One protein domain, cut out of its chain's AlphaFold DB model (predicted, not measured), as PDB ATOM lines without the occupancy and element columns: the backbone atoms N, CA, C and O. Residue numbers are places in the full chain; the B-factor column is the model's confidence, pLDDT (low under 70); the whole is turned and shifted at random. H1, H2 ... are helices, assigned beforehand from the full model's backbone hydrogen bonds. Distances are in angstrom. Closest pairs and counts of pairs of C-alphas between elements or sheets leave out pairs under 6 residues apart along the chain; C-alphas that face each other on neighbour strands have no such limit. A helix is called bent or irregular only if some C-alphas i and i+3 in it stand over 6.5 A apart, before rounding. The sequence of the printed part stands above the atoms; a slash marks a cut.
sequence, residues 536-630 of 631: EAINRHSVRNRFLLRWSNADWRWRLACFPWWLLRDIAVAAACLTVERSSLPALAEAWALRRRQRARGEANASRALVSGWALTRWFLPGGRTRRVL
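This is residues 536 to 630 of the 631 residues of the protein "Glyco_trans_2-like domain-containing protein" of Acidobacteria bacterium 37-71-11 (UniProt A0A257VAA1). A kinked helix, H1, has the two arms of the bent helix H4 along one side and H3, less closely, along another; short helices H2 and H5 pair at the end where H1 and H4b finish and H3 begins. A short H6 ends the printed part, away from the other helices. The printed part has 95 residues with six named helices, H1 to H6 in order, and no named strand: all helix. It is only just compact, close to loose, with a radius of gyration of the C-alphas of 14.9 A and spans of 38 by 30 by 21 A.

Find C-alpha 536 at (-23.698, 19.769, 47.085); from there H1 runs to residue 553, 25.9 A, with a kink of 30 degrees near residue 547. H2 is residues 556 to 561, 8.5 A, and H3 residues 565 to 579, 20.9 A. H4, residues 586 to 607, was assigned as one helix by its hydrogen bonds but is bent: C-alphas 593 and 596 are 7.4 A apart. Its arms are H4a, residues 586 to 593, 10.6 A, and H4b, residues 596 to 607, 16.6 A. H5 is residues 613 to 619, 10.5 A; H6, residues 627 to 630, 5.4 A, ends at C-alpha 630, (-23.435, 9.271, 17.405).

Look at residues 540 to 548 of H1: these alone touch H4a, the closest C-alphas being Arg 544 and Ala 587, 4.6 A, at a shallow tilt of 28 degrees, the same way. Residues 548 to 553 alone touch H4b, closest at the C-alphas of Ser 552 and Gly 602, 4.0 A, at a steep tilt of 40 degrees. H4a and H4b stand at 58 degrees. H1 and H3 are near each other, with 7 pairs of C-alphas within 10 A. H2 touches H5 at a steep tilt of 43 degrees, closest at the C-alphas of Arg 557 and Gly 613, 5.9 A. Helix packing is only just mostly crossed, with 1 of 3 touching pairs at a shallow tilt. H6 is apart from H5. Every O i to N i+4 pair is within hydrogen-bond range in H2, H3, H4a and H4b, 11 of 14 in H1, and 1 of 3 in H5, where 2 of 4 O i to N i+3 pairs are; H6 is too short for such a pair.

The farthest C-alphas, of Thr 579 and Leu 610, are 42.2 A apart. The printed part has no cut, and no link is long. Confidence is low at residues 622 to 630, under 70.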
ATOM      1  N   GLU A 536     -23.766  18.401  47.623       82.50
ATOM      2  CA  GLU A 536     -23.698  19.769  47.085       82.50
ATOM      3  C   GLU A 536     -22.287  20.130  46.588       82.50
ATOM      4  O   GLU A 536     -22.132  20.816  45.579       82.50
ATOM      5  N   ALA A 537     -21.257  19.571  47.230       84.81
ATOM      6  CA  ALA A 537     -19.865  19.621  46.794       84.81
ATOM      7  C   ALA A 537     -19.636  19.015  45.392       84.81
ATOM      8  O   ALA A 537     -18.999  19.646  44.550       84.81
ATOM      9  N   ILE A 538     -20.177  17.829  45.097       84.94
ATOM     10  CA  ILE A 538     -20.065  17.171  43.783       84.94
ATOM     11  C   ILE A 538     -20.758  18.007  42.695       84.94
ATOM     12  O   ILE A 538     -20.181  18.234  41.624       84.94
ATOM     13  N   ASN A 539     -21.950  18.546  42.974       88.38
ATOM     14  CA  ASN A 539     -22.639  19.457  42.051       88.38
ATOM     15  C   ASN A 539     -21.826  20.746  41.826       88.38
ATOM     16  O   ASN A 539     -21.582  21.122  40.676       88.38
ATOM     17  N   ARG A 540     -21.301  21.358  42.895       91.88
ATOM     18  CA  ARG A 540     -20.404  22.528  42.864       91.88
ATOM     19  C   ARG A 540     -19.153  22.268  42.014       91.88
ATOM     20  O   ARG A 540     -18.860  23.069  41.125       91.88
ATOM     21  N   HIS A 541     -18.469  21.131  42.173       92.38
ATOM     22  CA  HIS A 541     -17.351  20.736  41.301       92.38
ATOM     23  C   HIS A 541     -17.797  20.578  39.838       92.38
ATOM     24  O   HIS A 541     -17.182  21.152  38.934       92.38
ATOM     25  N   SER A 542     -18.921  19.899  39.583       91.56
ATOM     26  CA  SER A 542     -19.493  19.755  38.236       91.56
ATOM     27  C   SER A 542     -19.903  21.097  37.604       91.56
ATOM     28  O   SER A 542     -19.837  21.258  36.377       91.56
ATOM     29  N   VAL A 543     -20.253  22.109  38.401       94.38
ATOM     30  CA  VAL A 543     -20.447  23.487  37.937       94.38
ATOM     31  C   VAL A 543     -19.115  24.160  37.627       94.38
ATOM     32  O   VAL A 543     -18.896  24.555  36.477       94.38
ATOM     33  N   ARG A 544     -18.215  24.238  38.610       95.88
ATOM     34  CA  ARG A 544     -16.915  24.921  38.534       95.88
ATOM     35  C   ARG A 544     -16.100  24.434  37.342       95.88
ATOM     36  O   ARG A 544     -15.691  25.214  36.478       95.88
ATOM     37  N   ASN A 545     -15.931  23.117  37.255       95.94
ATOM     38  CA  ASN A 545     -15.010  22.469  36.333       95.94
ATOM     39  C   ASN A 545     -15.414  22.660  34.856       95.94
ATOM     40  O   ASN A 545     -14.588  22.454  33.972       95.94
ATOM     41  N   ARG A 546     -16.650  23.105  34.547       94.44
ATOM     42  CA  ARG A 546     -17.092  23.375  33.158       94.44
ATOM     43  C   ARG A 546     -16.429  24.628  32.584       94.44
ATOM     44  O   ARG A 546     -16.240  24.752  31.373       94.44
ATOM     45  N   PHE A 547     -16.145  25.590  33.458       95.19
ATOM     46  CA  PHE A 547     -15.460  26.825  33.108       95.19
ATOM     47  C   PHE A 547     -13.953  26.584  33.091       95.19
ATOM     48  O   PHE A 547     -13.305  26.952  32.116       95.19
ATOM     49  N   LEU A 548     -13.433  25.859  34.095       96.25
ATOM     50  CA  LEU A 548     -12.026  25.452  34.154       96.25
ATOM     51  C   LEU A 548     -11.603  24.709  32.880       96.25
ATOM     52  O   LEU A 548     -10.701  25.183  32.198       96.25
ATOM     53  N   LEU A 549     -12.316  23.642  32.486       95.25
ATOM     54  CA  LEU A 549     -12.015  22.853  31.281       95.25
ATOM     55  C   LEU A 549     -11.903  23.724  30.017       95.25
ATOM     56  O   LEU A 549     -11.014  23.519  29.195       95.25
ATOM     57  N   ARG A 550     -12.782  24.724  29.861       92.94
ATOM     58  CA  ARG A 550     -12.776  25.626  28.697       92.94
ATOM     59  C   ARG A 550     -11.751  26.754  28.795       92.94
ATOM     60  O   ARG A 550     -11.390  27.301  27.757       92.94
ATOM     61  N   TRP A 551     -11.264  27.124  29.976       93.12
ATOM     62  CA  TRP A 551     -10.092  28.002  30.073       93.12
ATOM     63  C   TRP A 551      -8.788  27.229  29.847       93.12
ATOM     64  O   TRP A 551      -7.931  27.750  29.144       93.12
ATOM     65  N   SER A 552      -8.696  25.977  30.311       92.69
ATOM     66  CA  SER A 552      -7.562  25.077  30.045       92.69
ATOM     67  C   SER A 552      -7.465  24.614  28.586       92.69
ATOM     68  O   SER A 552      -6.389  24.205  28.158       92.69
ATOM     69  N   ASN A 553      -8.562  24.644  27.807       93.19
ATOM     70  CA  ASN A 553      -8.572  24.020  26.474       93.19
ATOM     71  C   ASN A 553      -9.288  24.760  25.334       93.19
ATOM     72  O   ASN A 553      -9.047  24.395  24.184       93.19
ATOM     73  N   ALA A 554     -10.159  25.753  25.557       91.75
ATOM     74  CA  ALA A 554     -10.930  26.360  24.460       91.75
ATOM     75  C   ALA A 554     -10.300  27.666  23.938       91.75
ATOM     76  O   ALA A 554     -10.406  28.726  24.571       91.75
ATOM     77  N   ASP A 555      -9.696  27.587  22.747       91.44
ATOM     78  CA  ASP A 555      -9.107  28.726  22.034       91.44
ATOM     79  C   ASP A 555     -10.172  29.609  21.355       91.44
ATOM     80  O   ASP A 555     -11.375  29.329  21.391       91.44
ATOM     81  N   TRP A 556      -9.746  30.717  20.743       92.31
ATOM     82  CA  TRP A 556     -10.667  31.645  20.077       92.31
ATOM     83  C   TRP A 556     -11.392  31.013  18.879       92.31
ATOM     84  O   TRP A 556     -12.548  31.348  18.626       92.31
ATOM     85  N   ARG A 557     -10.757  30.058  18.184       93.81
ATOM     86  CA  ARG A 557     -11.336  29.351  17.029       93.81
ATOM     87  C   ARG A 557     -12.495  28.474  17.466       93.81
ATOM     88  O   ARG A 557     -13.548  28.508  16.841       93.81
ATOM     89  N   TRP A 558     -12.343  27.763  18.586       93.56
ATOM     90  CA  TRP A 558     -13.455  27.057  19.217       93.56
ATOM     91  C   TRP A 558     -14.591  28.004  19.609       93.56
ATOM     92  O   TRP A 558     -15.747  27.729  19.297       93.56
ATOM     93  N   ARG A 559     -14.266  29.131  20.257       93.62
ATOM     94  CA  ARG A 559     -15.265  30.114  20.715       93.62
ATOM     95  C   ARG A 559     -16.068  30.693  19.554       93.62
ATOM     96  O   ARG A 559     -17.275  30.838  19.702       93.62
ATOM     97  N   LEU A 560     -15.419  30.975  18.426       94.94
ATOM     98  CA  LEU A 560     -16.068  31.446  17.205       94.94
ATOM     99  C   LEU A 560     -16.893  30.334  16.545       94.94
ATOM    100  O   LEU A 560     -18.087  30.500  16.335       94.94
ATOM    101  N   ALA A 561     -16.285  29.175  16.278       93.31
ATOM    102  CA  ALA A 561     -16.934  28.067  15.577       93.31
ATOM    103  C   ALA A 561     -18.149  27.499  16.326       93.31
ATOM    104  O   ALA A 561     -19.108  27.064  15.700       93.31
ATOM    105  N   CYS A 562     -18.095  27.472  17.660       93.88
ATOM    106  CA  CYS A 562     -19.135  26.901  18.515       93.88
ATOM    107  C   CYS A 562     -20.070  27.963  19.130       93.88
ATOM    108  O   CYS A 562     -20.855  27.653  20.034       93.88
ATOM    109  N   PHE A 563     -19.992  29.215  18.675       94.38
ATOM    110  CA  PHE A 563     -21.009  30.224  18.957       94.38
ATOM    111  C   PHE A 563     -22.283  29.918  18.139       94.38
ATOM    112  O   PHE A 563     -22.156  29.517  16.985       94.38
ATOM    113  N   PRO A 564     -23.504  30.093  18.686       95.25
ATOM    114  CA  PRO A 564     -23.835  30.611  20.020       95.25
ATOM    115  C   PRO A 564     -23.958  29.531  21.112       95.25
ATOM    116  O   PRO A 564     -24.183  29.861  22.278       95.25
ATOM    117  N   TRP A 565     -23.829  28.243  20.773       94.75
ATOM    118  CA  TRP A 565     -24.228  27.123  21.641       94.75
ATOM    119  C   TRP A 565     -23.551  27.101  23.018       94.75
ATOM    120  O   TRP A 565     -24.211  26.797  24.015       94.75
ATOM    121  N   TRP A 566     -22.258  27.434  23.113       94.31
ATOM    122  CA  TRP A 566     -21.575  27.492  24.415       94.31
ATOM    123  C   TRP A 566     -22.045  28.661  25.286       94.31
ATOM    124  O   TRP A 566     -22.115  28.511  26.503       94.31
ATOM    125  N   LEU A 567     -22.392  29.802  24.681       95.31
ATOM    126  CA  LEU A 567     -22.830  30.997  25.405       95.31
ATOM    127  C   LEU A 567     -24.240  30.794  25.960       95.31
ATOM    128  O   LEU A 567     -24.474  31.021  27.144       95.31
ATOM    129  N   LEU A 568     -25.152  30.275  25.131       96.69
ATOM    130  CA  LEU A 568     -26.499  29.901  25.563       96.69
ATOM    131  C   LEU A 568     -26.452  28.878  26.706       96.69
ATOM    132  O   LEU A 568     -27.214  28.989  27.666       96.69
ATOM    133  N   ARG A 569     -25.521  27.913  26.654       94.75
ATOM    134  CA  ARG A 569     -25.337  26.952  27.749       94.75
ATOM    135  C   ARG A 569     -24.791  27.606  29.018       94.75
ATOM    136  O   ARG A 569     -25.256  27.257  30.099       94.75
ATOM    137  N   ASP A 570     -23.841  28.530  28.911       94.81
ATOM    138  CA  ASP A 570     -23.319  29.259  30.072       94.81
ATOM    139  C   ASP A 570     -24.400  30.099  30.751       94.81
ATOM    140  O   ASP A 570     -24.560  29.992  31.967       94.81
ATOM    141  N   ILE A 571     -25.185  30.852  29.974       96.50
ATOM    142  CA  ILE A 571     -26.327  31.635  30.469       96.50
ATOM    143  C   ILE A 571     -27.340  30.713  31.150       96.50
ATOM    144  O   ILE A 571     -27.693  30.948  32.304       96.50
ATOM    145  N   ALA A 572     -27.753  29.628  30.487       95.88
ATOM    146  CA  ALA A 572     -28.749  28.703  31.024       95.88
ATOM    147  C   ALA A 572     -28.333  28.102  32.374       95.88
ATOM    148  O   ALA A 572     -29.168  27.968  33.267       95.88
ATOM    149  N   VAL A 573     -27.053  27.751  32.559       94.19
ATOM    150  CA  VAL A 573     -26.617  27.169  33.835       94.19
ATOM    151  C   VAL A 573     -26.205  28.221  34.869       94.19
ATOM    152  O   VAL A 573     -26.327  27.949  36.059       94.19
ATOM    153  N   ALA A 574     -25.786  29.426  34.474       95.25
ATOM    154  CA  ALA A 574     -25.671  30.550  35.407       95.25
ATOM    155  C   ALA A 574     -27.049  30.916  35.984       95.25
ATOM    156  O   ALA A 574     -27.192  30.996  37.200       95.25
ATOM    157  N   ALA A 575     -28.076  31.009  35.131       96.50
ATOM    158  CA  ALA A 575     -29.465  31.181  35.546       96.50
ATOM    159  C   ALA A 575     -29.917  30.043  36.475       96.50
ATOM    160  O   ALA A 575     -30.407  30.320  37.564       96.50
ATOM    161  N   ALA A 576     -29.662  28.776  36.120       94.00
ATOM    162  CA  ALA A 576     -29.998  27.640  36.981       94.00
ATOM    163  C   ALA A 576     -29.313  27.693  38.363       94.00
ATOM    164  O   ALA A 576     -29.945  27.322  39.345       94.00
ATOM    165  N   CYS A 577     -28.072  28.191  38.468       94.50
ATOM    166  CA  CYS A 577     -27.389  28.384  39.760       94.50
ATOM    167  C   CYS A 577     -27.956  29.559  40.582       94.50
ATOM    168  O   CYS A 577     -27.690  29.649  41.775       94.50
ATOM    169  N   LEU A 578     -28.720  30.469  39.971       94.31
ATOM    170  CA  LEU A 578     -29.409  31.566  40.663       94.31
ATOM    171  C   LEU A 578     -30.847  31.178  41.058       94.31
ATOM    172  O   LEU A 578     -31.358  31.624  42.088       94.31
ATOM    173  N   THR A 579     -31.510  30.330  40.265       92.81
ATOM    174  CA  THR A 579     -32.935  30.006  40.435       92.81
ATOM    175  C   THR A 579     -33.202  28.655  41.094       92.81
ATOM    176  O   THR A 579     -34.033  28.611  41.996       92.81
ATOM    177  N   VAL A 580     -32.514  27.583  40.683       89.50
ATOM    178  CA  VAL A 580     -32.834  26.188  41.055       89.50
ATOM    179  C   VAL A 580     -31.731  25.558  41.911       89.50
ATOM    180  O   VAL A 580     -31.966  25.206  43.060       89.50
ATOM    181  N   GLU A 581     -30.507  25.466  41.390       88.75
ATOM    182  CA  GLU A 581     -29.357  24.807  42.029       88.75
ATOM    183  C   GLU A 581     -28.488  25.844  42.769       88.75
ATOM    184  O   GLU A 581     -27.323  26.080  42.436       88.75
ATOM    185  N   ARG A 582     -29.083  26.538  43.749       91.88
ATOM    186  CA  ARG A 582     -28.430  27.659  44.462       91.88
ATOM    187  C   ARG A 582     -27.204  27.244  45.281       91.88
ATOM    188  O   ARG A 582     -26.262  28.025  45.396       91.88
ATOM    189  N   SER A 583     -27.176  26.002  45.763       91.69
ATOM    190  CA  SER A 583     -26.015  25.328  46.376       91.69
ATOM    191  C   SER A 583     -24.741  25.427  45.519       91.69
ATOM    192  O   SER A 583     -23.631  25.536  46.041       91.69
ATOM    193  N   SER A 584     -24.889  25.451  44.190       94.25
ATOM    194  CA  SER A 584     -23.781  25.539  43.237       94.25
ATOM    195  C   SER A 584     -23.376  26.972  42.868       94.25
ATOM    196  O   SER A 584     -22.427  27.145  42.103       94.25
ATOM    197  N   LEU A 585     -24.022  28.016  43.397       94.75
ATOM    198  CA  LEU A 585     -23.648  29.408  43.109       94.75
ATOM    199  C   LEU A 585     -22.172  29.745  43.442       94.75
ATOM    200  O   LEU A 585     -21.520  30.376  42.601       94.75
ATOM    201  N   PRO A 586     -21.579  29.283  44.569       96.06
ATOM    202  CA  PRO A 586     -20.165  29.526  44.879       96.06
ATOM    203  C   PRO A 586     -19.193  29.013  43.808       96.06
ATOM    204  O   PRO A 586     -18.134  29.605  43.605       96.06
ATOM    205  N   ALA A 587     -19.560  27.968  43.060       95.88
ATOM    206  CA  ALA A 587     -18.723  27.417  41.997       95.88
ATOM    207  C   ALA A 587     -18.448  28.409  40.853       95.88
ATOM    208  O   ALA A 587     -17.436  28.275  40.160       95.88
ATOM    209  N   LEU A 588     -19.317  29.409  40.643       95.88
ATOM    210  CA  LEU A 588     -19.073  30.483  39.674       95.88
ATOM    211  C   LEU A 588     -17.938  31.405  40.152       95.88
ATOM    212  O   LEU A 588     -17.063  31.765  39.360       95.88
ATOM    213  N   ALA A 589     -17.917  31.734  41.447       96.31
ATOM    214  CA  ALA A 589     -16.862  32.533  42.064       96.31
ATOM    215  C   ALA A 589     -15.530  31.767  42.122       96.31
ATOM    216  O   ALA A 589     -14.495  32.320  41.755       96.31
ATOM    217  N   GLU A 590     -15.548  30.479  42.481       96.56
ATOM    218  CA  GLU A 590     -14.359  29.610  42.449       96.56
ATOM    219  C   GLU A 590     -13.772  29.480  41.043       96.56
ATOM    220  O   GLU A 590     -12.562  29.609  40.849       96.56
ATOM    221  N   ALA A 591     -14.630  29.253  40.043       96.81
ATOM    222  CA  ALA A 591     -14.219  29.232  38.649       96.81
ATOM    223  C   ALA A 591     -13.550  30.561  38.275       96.81
ATOM    224  O   ALA A 591     -12.434  30.573  37.752       96.81
ATOM    225  N   TRP A 592     -14.192  31.688  38.590       96.69
ATOM    226  CA  TRP A 592     -13.629  33.007  38.325       96.69
ATOM    227  C   TRP A 592     -12.286  33.233  39.033       96.69
ATOM    228  O   TRP A 592     -11.366  33.755  38.404       96.69
ATOM    229  N   ALA A 593     -12.120  32.812  40.287       97.56
ATOM    230  CA  ALA A 593     -10.850  32.906  41.008       97.56
ATOM    231  C   ALA A 593      -9.732  32.123  40.290       97.56
ATOM    232  O   ALA A 593      -8.671  32.675  39.993       97.56
ATOM    233  N   LEU A 594     -10.010  30.877  39.900       97.00
ATOM    234  CA  LEU A 594      -9.062  29.979  39.228       97.00
ATOM    235  C   LEU A 594      -8.801  30.322  37.746       97.00
ATOM    236  O   LEU A 594      -7.863  29.789  37.147       97.00
ATOM    237  N   ARG A 595      -9.576  31.233  37.138       96.69
ATOM    238  CA  ARG A 595      -9.530  31.534  35.690       96.69
ATOM    239  C   ARG A 595      -8.142  31.890  35.153       96.69
ATOM    240  O   ARG A 595      -7.856  31.587  33.999       96.69
ATOM    241  N   ARG A 596      -7.295  32.557  35.951       96.62
ATOM    242  CA  ARG A 596      -5.938  32.965  35.534       96.62
ATOM    243  C   ARG A 596      -5.014  31.750  35.403       96.62
ATOM    244  O   ARG A 596      -4.392  31.593  34.360       96.62
ATOM    245  N   ARG A 597      -5.016  30.851  36.398       94.69
ATOM    246  CA  ARG A 597      -4.261  29.585  36.375       94.69
ATOM    247  C   ARG A 597      -4.677  28.708  35.192       94.69
ATOM    248  O   ARG A 597      -3.820  28.260  34.439       94.69
ATOM    249  N   GLN A 598      -5.983  28.540  34.969       95.56
ATOM    250  CA  GLN A 598      -6.460  27.697  33.865       95.56
ATOM    251  C   GLN A 598      -6.167  28.297  32.487       95.56
ATOM    252  O   GLN A 598      -5.871  27.551  31.562       95.56
ATOM    253  N   ARG A 599      -6.186  29.629  32.333       95.06
ATOM    254  CA  ARG A 599      -5.738  30.272  31.085       95.06
ATOM    255  C   ARG A 599      -4.247  30.055  30.830       95.06
ATOM    256  O   ARG A 599      -3.912  29.657  29.725       95.06
ATOM    257  N   ALA A 600      -3.393  30.199  31.844       93.75
ATOM    258  CA  ALA A 600      -1.961  29.911  31.714       93.75
ATOM    259  C   ALA A 600      -1.699  28.437  31.329       93.75
ATOM    260  O   ALA A 600      -0.906  28.165  30.429       93.75
ATOM    261  N   ARG A 601      -2.434  27.479  31.925       93.19
ATOM    262  CA  ARG A 601      -2.439  26.072  31.471       93.19
ATOM    263  C   ARG A 601      -2.873  25.944  30.007       93.19
ATOM    264  O   ARG A 601      -2.229  25.233  29.245       93.19
ATOM    265  N   GLY A 602      -3.928  26.646  29.594       92.56
ATOM    266  CA  GLY A 602      -4.417  26.636  28.213       92.56
ATOM    267  C   GLY A 602      -3.461  27.258  27.197       92.56
ATOM    268  O   GLY A 602      -3.362  26.766  26.075       92.56
ATOM    269  N   GLU A 603      -2.714  28.284  27.589       91.88
ATOM    270  CA  GLU A 603      -1.649  28.901  26.796       91.88
ATOM    271  C   GLU A 603      -0.459  27.939  26.636       91.88
ATOM    272  O   GLU A 603       0.001  27.731  25.513       91.88
ATOM    273  N   ALA A 604      -0.045  27.249  27.706       90.69
ATOM    274  CA  ALA A 604       0.974  26.193  27.653       90.69
ATOM    275  C   ALA A 604       0.538  24.966  26.817       90.69
ATOM    276  O   ALA A 604       1.333  24.397  26.067       90.69
ATOM    277  N   ASN A 605      -0.741  24.580  26.886       90.56
ATOM    278  CA  ASN A 605      -1.321  23.535  26.033       90.56
ATOM    279  C   ASN A 605      -1.374  23.963  24.556       90.56
ATOM    280  O   ASN A 605      -1.230  23.135  23.656       90.56
ATOM    281  N   ALA A 606      -1.621  25.250  24.291       89.94
ATOM    282  CA  ALA A 606      -1.720  25.795  22.942       89.94
ATOM    283  C   ALA A 606      -0.348  25.994  22.279       89.94
ATOM    284  O   ALA A 606      -0.225  25.700  21.092       89.94
ATOM    285  N   SER A 607       0.675  26.434  23.020       91.19
ATOM    286  CA  SER A 607       2.038  26.614  22.491       91.19
ATOM    287  C   SER A 607       2.686  25.293  22.064       91.19
ATOM    288  O   SER A 607       3.472  25.267  21.122       91.19
ATOM    289  N   ARG A 608       2.304  24.181  22.705       92.31
ATOM    290  CA  ARG A 608       2.749  22.819  22.368       92.31
ATOM    291  C   ARG A 608       1.839  22.103  21.358       92.31
ATOM    292  O   ARG A 608       2.086  20.935  21.067       92.31
ATOM    293  N   ALA A 609       0.782  22.726  20.832       94.19
ATOM    294  CA  ALA A 609      -0.192  22.032  19.982       94.19
ATOM    295  C   ALA A 609       0.378  21.659  18.597       94.19
ATOM    296  O   ALA A 609       0.913  22.504  17.887       94.19
ATOM    297  N   LEU A 610       0.194  20.398  18.187       96.25
ATOM    298  CA  LEU A 610       0.501  19.914  16.830       96.25
ATOM    299  C   LEU A 610      -0.736  19.926  15.919       96.25
ATOM    300  O   LEU A 610      -0.619  19.973  14.697       96.25
ATOM    301  N   VAL A 611      -1.933  19.892  16.511       95.25
ATOM    302  CA  VAL A 611      -3.212  19.950  15.796       95.25
ATOM    303  C   VAL A 611      -3.804  21.350  15.928       95.25
ATOM    304  O   VAL A 611      -3.976  21.871  17.031       95.25
ATOM    305  N   SER A 612      -4.142  21.969  14.795       92.25
ATOM    306  CA  SER A 612      -4.708  23.321  14.781       92.25
ATOM    307  C   SER A 612      -6.087  23.372  15.455       92.25
ATOM    308  O   SER A 612      -6.873  22.425  15.383       92.25
ATOM    309  N   GLY A 613      -6.431  24.516  16.058       90.06
ATOM    310  CA  GLY A 613      -7.755  24.709  16.668       90.06
ATOM    311  C   GLY A 613      -8.908  24.460  15.683       90.06
ATOM    312  O   GLY A 613      -9.902  23.844  16.054       90.06
ATOM    313  N   TRP A 614      -8.741  24.826  14.405       91.38
ATOM    314  CA  TRP A 614      -9.709  24.542  13.334       91.38
ATOM    315  C   TRP A 614      -9.827  23.054  12.969       91.38
ATOM    316  O   TRP A 614     -10.890  22.605  12.546       91.38
ATOM    317  N   ALA A 615      -8.765  22.261  13.123       91.62
ATOM    318  CA  ALA A 615      -8.866  20.813  12.965       91.62
ATOM    319  C   ALA A 615      -9.614  20.184  14.154       91.62
ATOM    320  O   ALA A 615     -10.437  19.292  13.950       91.62
ATOM    321  N   LEU A 616      -9.399  20.699  15.372       91.38
ATOM    322  CA  LEU A 616     -10.116  20.264  16.575       91.38
ATOM    323  C   LEU A 616     -11.605  20.625  16.557       91.38
ATOM    324  O   LEU A 616     -12.400  19.849  17.084       91.38
ATOM    325  N   THR A 617     -12.028  21.734  15.931       90.38
ATOM    326  CA  THR A 617     -13.460  22.108  15.913       90.38
ATOM    327  C   THR A 617     -14.360  21.063  15.251       90.38
ATOM    328  O   THR A 617     -15.539  20.956  15.598       90.38
ATOM    329  N   ARG A 618     -13.791  20.207  14.390       89.88
ATOM    330  CA  ARG A 618     -14.451  19.043  13.775       89.88
ATOM    331  C   ARG A 618     -14.930  17.983  14.777       89.88
ATOM    332  O   ARG A 618     -15.659  17.082  14.370       89.88
ATOM    333  N   TRP A 619     -14.534  18.056  16.048       91.69
ATOM    334  CA  TRP A 619     -15.074  17.197  17.105       91.69
ATOM    335  C   TRP A 619     -16.357  17.736  17.749       91.69
ATOM    336  O   TRP A 619     -17.083  16.954  18.355       91.69
ATOM    337  N   PHE A 620     -16.668  19.029  17.612       90.50
ATOM    338  CA  PHE A 620     -17.781  19.663  18.337       90.50
ATOM    339  C   PHE A 620     -18.981  20.004  17.449       90.50
ATOM    340  O   PHE A 620     -20.103  20.101  17.949       90.50
ATOM    341  N   LEU A 621     -18.752  20.200  16.146       85.12
ATOM    342  CA  LEU A 621     -19.778  20.648  15.205       85.12
ATOM    343  C   LEU A 621     -20.579  19.487  14.581       85.12
ATOM    344  O   LEU A 621     -19.989  18.460  14.219       85.12
ATOM    345  N   PRO A 622     -21.903  19.649  14.378       63.31
ATOM    346  CA  PRO A 622     -22.707  18.702  13.609       63.31
ATOM    347  C   PRO A 622     -22.152  18.550  12.184       63.31
ATOM    348  O   PRO A 622     -21.970  19.536  11.479       63.31
ATOM    349  N   GLY A 623     -21.867  17.315  11.763       53.16
ATOM    350  CA  GLY A 623     -21.243  17.012  10.462       53.16
ATOM    351  C   GLY A 623     -19.735  16.730  10.520       53.16
ATOM    352  O   GLY A 623     -19.178  16.191   9.566       53.16
ATOM    353  N   GLY A 624     -19.078  16.999  11.652       52.03
ATOM    354  CA  GLY A 624     -17.748  16.462  11.946       52.03
ATOM    355  C   GLY A 624     -17.747  14.942  12.180       52.03
ATOM    356  O   GLY A 624     -18.786  14.282  12.064       52.03
ATOM    357  N   ARG A 625     -16.594  14.366  12.574       52.22
ATOM    358  CA  ARG A 625     -16.474  12.912  12.876       52.22
ATOM    359  C   ARG A 625     -17.538  12.446  13.876       52.22
ATOM    360  O   ARG A 625     -18.030  11.331  13.772       52.22
ATOM    361  N   THR A 626     -17.944  13.344  14.765       45.50
ATOM    362  CA  THR A 626     -18.987  13.198  15.782       45.50
ATOM    363  C   THR A 626     -20.334  12.715  15.231       45.50
ATOM    364  O   THR A 626     -21.002  11.955  15.922       45.50
ATOM    365  N   ARG A 627     -20.749  13.081  14.003       40.31
ATOM    366  CA  ARG A 627     -22.062  12.640  13.481       40.31
ATOM    367  C   ARG A 627     -22.072  11.164  13.071       40.31
ATOM    368  O   ARG A 627     -22.937  10.439  13.539       40.31
ATOM    369  N   ARG A 628     -21.051  10.688  12.341       42.03
ATOM    370  CA  ARG A 628     -20.880   9.255  11.973       42.03
ATOM    371  C   ARG A 628     -20.596   8.325  13.167       42.03
ATOM    372  O   ARG A 628     -20.299   7.153  12.979       42.03
ATOM    373  N   VAL A 629     -20.551   8.886  14.371       44.62
ATOM    374  CA  VAL A 629     -20.129   8.239  15.615       44.62
ATOM    375  C   VAL A 629     -21.284   8.227  16.632       44.62
ATOM    376  O   VAL A 629     -21.321   7.336  17.475       44.62
ATOM    377  N   LEU A 630     -22.237   9.167  16.548       40.56
ATOM    378  CA  LEU A 630     -23.435   9.271  17.405       40.56
ATOM    379  C   LEU A 630     -24.657   8.463  16.913       40.56
ATOM    380  O   LEU A 630     -25.593   8.243  17.698       40.56
TER     381      LEU A 630